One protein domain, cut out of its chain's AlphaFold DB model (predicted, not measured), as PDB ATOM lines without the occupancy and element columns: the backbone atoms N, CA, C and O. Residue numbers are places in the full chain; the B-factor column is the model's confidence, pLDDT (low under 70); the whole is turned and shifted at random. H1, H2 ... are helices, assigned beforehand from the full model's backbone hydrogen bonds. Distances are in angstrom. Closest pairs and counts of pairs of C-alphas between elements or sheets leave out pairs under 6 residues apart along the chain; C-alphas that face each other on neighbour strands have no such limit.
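What this domain is: This is residues 19 to 68 of the 245 residues of a protein of Aphanomyces astaci (UniProt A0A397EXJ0). Two helices, H1 then H2, follow each other end to end as a wide, open corner, and residues 54 to 68, with no named element, fold back along the open side of this corner as a long strip. Residues 19 to 24 stick out at one end, and residues 52 to 57 stand free at the other. The printed part has 50 residues, with two named helices and no named strand, and is all helix in class. It is an extended rod spanning 49 by 21 by 11 A, with a radius of gyration of the C-alphas of 15.8 A.

How they stand to each other: H1, residues 27 to 37, and H2, residues 40 to 53, are joined by a tight link of 2 residues. They are close but not clearly touching; their closest C-alphas, those of His 35 and Ala 41, are 7.4 A apart. They run the same way at a steep tilt of 56 degrees. In both helices every O i to N i+4 pair is within hydrogen-bond range.

Where its parts are: H1 is 15.2 A long and begins at C-alpha 27 (31.540, -8.503, -59.189). H2 is 20.2 A long and ends at C-alpha 53 (18.450, -3.620, -26.335).

The domain as a whole: The C-alphas farthest apart, of Gly 19 and Gln 53, are 49.5 A apart. The printed part has no cut, and no printed residue is under 70 in pLDDT.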
ATOM      1  N   GLY A  19      45.933   0.863 -66.180       87.69
ATOM      2  CA  GLY A  19      45.459   0.878 -67.565       87.69
ATOM      3  C   GLY A  19      44.948  -0.459 -68.110       87.69
ATOM      4  O   GLY A  19      44.375  -0.468 -69.196       87.69
ATOM      5  N   GLN A  20      45.082  -1.568 -67.370       87.44
ATOM      6  CA  GLN A  20      44.527  -2.864 -67.780       87.44
ATOM      7  C   GLN A  20      42.998  -2.795 -67.865       87.44
ATOM      8  O   GLN A  20      42.342  -2.443 -66.882       87.44
ATOM      9  N   GLU A  21      42.448  -3.169 -69.015       90.44
ATOM     10  CA  GLU A  21      41.011  -3.298 -69.238       90.44
ATOM     11  C   GLU A  21      40.462  -4.562 -68.564       90.44
ATOM     12  O   GLU A  21      41.029  -5.653 -68.681       90.44
ATOM     13  N   LEU A  22      39.370  -4.413 -67.814       86.12
ATOM     14  CA  LEU A  22      38.687  -5.517 -67.156       86.12
ATOM     15  C   LEU A  22      37.577  -6.040 -68.062       86.12
ATOM     16  O   LEU A  22      36.607  -5.340 -68.326       86.12
ATOM     17  N   THR A  23      37.695  -7.296 -68.476       86.31
ATOM     18  CA  THR A  23      36.658  -8.003 -69.234       86.31
ATOM     19  C   THR A  23      35.926  -8.997 -68.332       86.31
ATOM     20  O   THR A  23      36.487  -9.495 -67.353       86.31
ATOM     21  N   ASN A  24      34.661  -9.294 -68.654       84.31
ATOM     22  CA  ASN A  24      33.839 -10.282 -67.941       84.31
ATOM     23  C   ASN A  24      33.779 -10.052 -66.412       84.31
ATOM     24  O   ASN A  24      33.970 -10.968 -65.605       84.31
ATOM     25  N   VAL A  25      33.547  -8.802 -65.997       86.12
ATOM     26  CA  VAL A  25      33.473  -8.426 -64.579       86.12
ATOM     27  C   VAL A  25      32.215  -9.029 -63.948       86.12
ATOM     28  O   VAL A  25      31.096  -8.642 -64.256       86.12
ATOM     29  N   THR A  26      32.397  -9.974 -63.025       88.44
ATOM     30  CA  THR A  26      31.289 -10.681 -62.349       88.44
ATOM     31  C   THR A  26      30.957 -10.127 -60.960       88.44
ATOM     32  O   THR A  26      30.129 -10.705 -60.254       88.44
ATOM     33  N   LEU A  27      31.592  -9.019 -60.558       89.81
ATOM     34  CA  LEU A  27      31.540  -8.503 -59.189       89.81
ATOM     35  C   LEU A  27      30.118  -8.142 -58.749       89.81
ATOM     36  O   LEU A  27      29.709  -8.568 -57.673       89.81
ATOM     37  N   ASP A  28      29.344  -7.455 -59.591       89.44
ATOM     38  CA  ASP A  28      27.971  -7.051 -59.257       89.44
ATOM     39  C   ASP A  28      27.056  -8.259 -59.054       89.44
ATOM     40  O   ASP A  28      26.281  -8.313 -58.098       89.44
ATOM     41  N   ARG A  29      27.204  -9.286 -59.900       92.12
ATOM     42  CA  ARG A  29      26.454 -10.540 -59.773       92.12
ATOM     43  C   ARG A  29      26.774 -11.250 -58.459       92.12
ATOM     44  O   ARG A  29      25.865 -11.721 -57.780       92.12
ATOM     45  N   ILE A  30      28.057 -11.341 -58.104       92.50
ATOM     46  CA  ILE A  30      28.494 -11.965 -56.845       92.50
ATOM     47  C   ILE A  30      28.001 -11.143 -55.651       92.50
ATOM     48  O   ILE A  30      27.521 -11.716 -54.676       92.50
ATOM     49  N   TRP A  31      28.070  -9.814 -55.741       94.25
ATOM     50  CA  TRP A  31      27.611  -8.897 -54.704       94.25
ATOM     51  C   TRP A  31      26.117  -9.061 -54.424       94.25
ATOM     52  O   TRP A  31      25.720  -9.319 -53.289       94.25
ATOM     53  N   GLN A  32      25.287  -8.994 -55.467       94.75
ATOM     54  CA  GLN A  32      23.840  -9.180 -55.353       94.75
ATOM     55  C   GLN A  32      23.489 -10.584 -54.841       94.75
ATOM     56  O   GLN A  32      22.679 -10.722 -53.924       94.75
ATOM     57  N   GLY A  33      24.151 -11.618 -55.376       96.19
ATOM     58  CA  GLY A  33      23.958 -13.003 -54.946       96.19
ATOM     59  C   GLY A  33      24.271 -13.211 -53.463       96.19
ATOM     60  O   GLY A  33      23.465 -13.804 -52.752       96.19
ATOM     61  N   LEU A  34      25.390 -12.661 -52.977       96.00
ATOM     62  CA  LEU A  34      25.783 -12.730 -51.568       96.00
ATOM     63  C   LEU A  34      24.785 -12.002 -50.661       96.00
ATOM     64  O   LEU A  34      24.433 -12.511 -49.597       96.00
ATOM     65  N   HIS A  35      24.326 -10.818 -51.072       96.69
ATOM     66  CA  HIS A  35      23.347 -10.043 -50.312       96.69
ATOM     67  C   HIS A  35      22.036 -10.806 -50.112       96.69
ATOM     68  O   HIS A  35      21.498 -10.803 -49.002       96.69
ATOM     69  N   ALA A  36      21.567 -11.482 -51.164       97.00
ATOM     70  CA  ALA A  36      20.376 -12.317 -51.117       97.00
ATOM     71  C   ALA A  36      20.608 -13.599 -50.299       97.00
ATOM     72  O   ALA A  36      19.862 -13.871 -49.363       97.00
ATOM     73  N   SER A  37      21.662 -14.368 -50.595       97.62
ATOM     74  CA  SER A  37      21.889 -15.678 -49.969       97.62
ATOM     75  C   SER A  37      22.232 -15.592 -48.483       97.62
ATOM     76  O   SER A  37      21.892 -16.488 -47.716       97.62
ATOM     77  N   ALA A  38      22.932 -14.532 -48.064       96.25
ATOM     78  CA  ALA A  38      23.304 -14.316 -46.669       96.25
ATOM     79  C   ALA A  38      22.278 -13.475 -45.890       96.25
ATOM     80  O   ALA A  38      22.517 -13.200 -44.710       96.25
ATOM     81  N   ASP A  39      21.183 -13.062 -46.543       97.19
ATOM     82  CA  ASP A  39      20.110 -12.232 -45.989       97.19
ATOM     83  C   ASP A  39      20.654 -11.009 -45.231       97.19
ATOM     84  O   ASP A  39      20.420 -10.774 -44.037       97.19
ATOM     85  N   VAL A  40      21.502 -10.256 -45.936       96.94
ATOM     86  CA  VAL A  40      22.264  -9.144 -45.355       96.94
ATOM     87  C   VAL A  40      21.327  -8.064 -44.815       96.94
ATOM     88  O   VAL A  40      21.613  -7.491 -43.763       96.94
ATOM     89  N   ALA A  41      20.204  -7.813 -45.494       96.81
ATOM     90  CA  ALA A  41      19.211  -6.823 -45.082       96.81
ATOM     91  C   ALA A  41      18.605  -7.172 -43.715       96.81
ATOM     92  O   ALA A  41      18.750  -6.398 -42.764       96.81
ATOM     93  N   ARG A  42      18.050  -8.382 -43.561       97.88
ATOM     94  CA  ARG A  42      17.460  -8.812 -42.288       97.88
ATOM     95  C   ARG A  42      18.497  -8.888 -41.173       97.88
ATOM     96  O   ARG A  42      18.230  -8.495 -40.039       97.88
ATOM     97  N   ARG A  43      19.712  -9.376 -41.457       97.81
ATOM     98  CA  ARG A  43      20.789  -9.452 -40.447       97.81
ATOM     99  C   ARG A  43      21.253  -8.074 -39.988       97.81
ATOM    100  O   ARG A  43      21.599  -7.922 -38.815       97.81
ATOM    101  N   LYS A  44      21.252  -7.083 -40.880       97.50
ATOM    102  CA  LYS A  44      21.546  -5.688 -40.541       97.50
ATOM    103  C   LYS A  44      20.495  -5.139 -39.576       97.50
ATOM    104  O   LYS A  44      20.867  -4.601 -38.537       97.50
ATOM    105  N   GLU A  45      19.212  -5.331 -39.870       97.88
ATOM    106  CA  GLU A  45      18.111  -4.914 -38.988       97.88
ATOM    107  C   GLU A  45      18.174  -5.614 -37.626       97.88
ATOM    108  O   GLU A  45      18.118  -4.963 -36.583       97.88
ATOM    109  N   ALA A  46      18.406  -6.928 -37.619       97.88
ATOM    110  CA  ALA A  46      18.553  -7.703 -36.392       97.88
ATOM    111  C   ALA A  46      19.742  -7.234 -35.534       97.88
ATOM    112  O   ALA A  46      19.659  -7.235 -34.304       97.88
ATOM    113  N   ALA A  47      20.853  -6.823 -36.158       97.62
ATOM    114  CA  ALA A  47      21.994  -6.255 -35.445       97.62
ATOM    115  C   ALA A  47      21.652  -4.892 -34.825       97.62
ATOM    116  O   ALA A  47      21.998  -4.657 -33.669       97.62
ATOM    117  N   VAL A  48      20.935  -4.023 -35.548       97.81
ATOM    118  CA  VAL A  48      20.467  -2.726 -35.028       97.81
ATOM    119  C   VAL A  48      19.535  -2.925 -33.834       97.81
ATOM    120  O   VAL A  48      19.772  -2.337 -32.779       97.81
ATOM    121  N   TYR A  49      18.539  -3.805 -33.961       98.12
ATOM    122  CA  TYR A  49      17.616  -4.128 -32.875       98.12
ATOM    123  C   TYR A  49      18.344  -4.712 -31.657       98.12
ATOM    124  O   TYR A  49      18.168  -4.254 -30.532       98.12
ATOM    125  N   PHE A  50      19.243  -5.679 -31.863       98.50
ATOM    126  CA  PHE A  50      20.043  -6.229 -30.767       98.50
ATOM    127  C   PHE A  50      20.857  -5.136 -30.063       98.50
ATOM    128  O   PHE A  50      20.917  -5.089 -28.834       98.50
ATOM    129  N   ASN A  51      21.456  -4.228 -30.831       98.31
ATOM    130  CA  ASN A  51      22.262  -3.140 -30.296       98.31
ATOM    131  C   ASN A  51      21.438  -2.106 -29.524       98.31
ATOM    132  O   ASN A  51      22.002  -1.478 -28.628       98.31
ATOM    133  N   SER A  52      20.149  -1.922 -29.826       98.00
ATOM    134  CA  SER A  52      19.282  -1.019 -29.056       98.00
ATOM    135  C   SER A  52      18.927  -1.597 -27.684       98.00
ATOM    136  O   SER A  52      18.808  -0.848 -26.723       98.00
ATOM    137  N   GLN A  53      18.813  -2.925 -27.579       98.12
ATOM    138  CA  GLN A  53      18.450  -3.620 -26.335       98.12
ATOM    139  C   GLN A  53      19.650  -3.928 -25.424       98.12
ATOM    140  O   GLN A  53      19.476  -4.275 -24.260       98.12
ATOM    141  N   ASN A  54      20.884  -3.826 -25.927       97.31
ATOM    142  CA  ASN A  54      22.081  -4.248 -25.199       97.31
ATOM    143  C   ASN A  54      23.074  -3.093 -25.025       97.31
ATOM    144  O   ASN A  54      23.673  -2.626 -25.994       97.31
ATOM    145  N   LYS A  55      23.304  -2.649 -23.781       97.25
ATOM    146  CA  LYS A  55      24.262  -1.569 -23.467       97.25
ATOM    147  C   LYS A  55      25.722  -2.016 -23.608       97.25
ATOM    148  O   LYS A  55      26.519  -1.304 -24.209       97.25
ATOM    149  N   TRP A  56      26.046  -3.208 -23.104       97.88
ATOM    150  CA  TRP A  56      27.429  -3.685 -22.938       97.88
ATOM    151  C   TRP A  56      27.892  -4.697 -23.996       97.88
ATOM    152  O   TRP A  56      29.061  -5.066 -24.025       97.88
ATOM    153  N   LYS A  57      26.990  -5.163 -24.869       97.81
ATOM    154  CA  LYS A  57      27.304  -6.077 -25.977       97.81
ATOM    155  C   LYS A  57      26.711  -5.536 -27.264       97.81
ATOM    156  O   LYS A  57      25.538  -5.174 -27.288       97.81
ATOM    157  N   LYS A  58      27.503  -5.513 -28.333       97.31
ATOM    158  CA  LYS A  58      27.078  -5.047 -29.657       97.31
ATOM    159  C   LYS A  58      27.380  -6.098 -30.725       97.31
ATOM    160  O   LYS A  58      28.298  -6.900 -30.576       97.31
ATOM    161  N   ARG A  59      26.599  -6.087 -31.800       97.75
ATOM    162  CA  ARG A  59      26.768  -6.882 -33.019       97.75
ATOM    163  C   ARG A  59      27.076  -5.952 -34.188       97.75
ATOM    164  O   ARG A  59      26.474  -4.887 -34.305       97.75
ATOM    165  N   GLY A  60      27.988  -6.380 -35.052       95.62
ATOM    166  CA  GLY A  60      28.332  -5.702 -36.297       95.62
ATOM    167  C   GLY A  60      28.146  -6.632 -37.490       95.62
ATOM    168  O   GLY A  60      28.239  -7.852 -37.355       95.62
ATOM    169  N   LEU A  61      27.882  -6.043 -38.651       96.38
ATOM    170  CA  LEU A  61      27.833  -6.738 -39.931       96.38
ATOM    171  C   LEU A  61      28.623  -5.914 -40.945       96.38
ATOM    172  O   LEU A  61      28.375  -4.719 -41.087       96.38
ATOM    173  N   ALA A  62      29.557  -6.558 -41.635       95.19
ATOM    174  CA  ALA A  62      30.345  -5.959 -42.702       95.19
ATOM    175  C   ALA A  62      30.321  -6.880 -43.922       95.19
ATOM    176  O   ALA A  62      30.349  -8.103 -43.784       95.19
ATOM    177  N   VAL A  63      30.259  -6.275 -45.106       94.62
ATOM    178  CA  VAL A  63      30.338  -6.962 -46.396       94.62
ATOM    179  C   VAL A  63      31.358  -6.197 -47.229       94.62
ATOM    180  O   VAL A  63      31.216  -4.988 -47.405       94.62
ATOM    181  N   THR A  64      32.390  -6.890 -47.708       94.44
ATOM    182  CA  THR A  64      33.522  -6.269 -48.407       94.44
ATOM    183  C   THR A  64      33.750  -6.981 -49.738       94.44
ATOM    184  O   THR A  64      33.970  -8.194 -49.731       94.44
ATOM    185  N   PRO A  65      33.706  -6.271 -50.881       92.00
ATOM    186  CA  PRO A  65      34.047  -6.862 -52.169       92.00
ATOM    187  C   PRO A  65      35.567  -7.018 -52.299       92.00
ATOM    188  O   PRO A  65      36.331  -6.207 -51.777       92.00
ATOM    189  N   VAL A  66      36.016  -8.037 -53.036       92.12
ATOM    190  CA  VAL A  66      37.441  -8.268 -53.319       92.12
ATOM    191  C   VAL A  66      37.635  -8.514 -54.812       92.12
ATOM    192  O   VAL A  66      36.975  -9.368 -55.398       92.12
ATOM    193  N   LYS A  67      38.582  -7.787 -55.416       90.31
ATOM    194  CA  LYS A  67      39.109  -8.047 -56.761       90.31
ATOM    195  C   LYS A  67      40.572  -8.457 -56.634       90.31
ATOM    196  O   LYS A  67      41.399  -7.633 -56.252       90.31
ATOM    197  N   TYR A  68      40.892  -9.695 -56.996       88.56
ATOM    198  CA  TYR A  68      42.253 -10.225 -56.957       88.56
ATOM    199  C   TYR A  68      42.733 -10.549 -58.377       88.56
ATOM    200  O   TYR A  68      42.069 -11.288 -59.100       88.56
TER     201      TYR A  68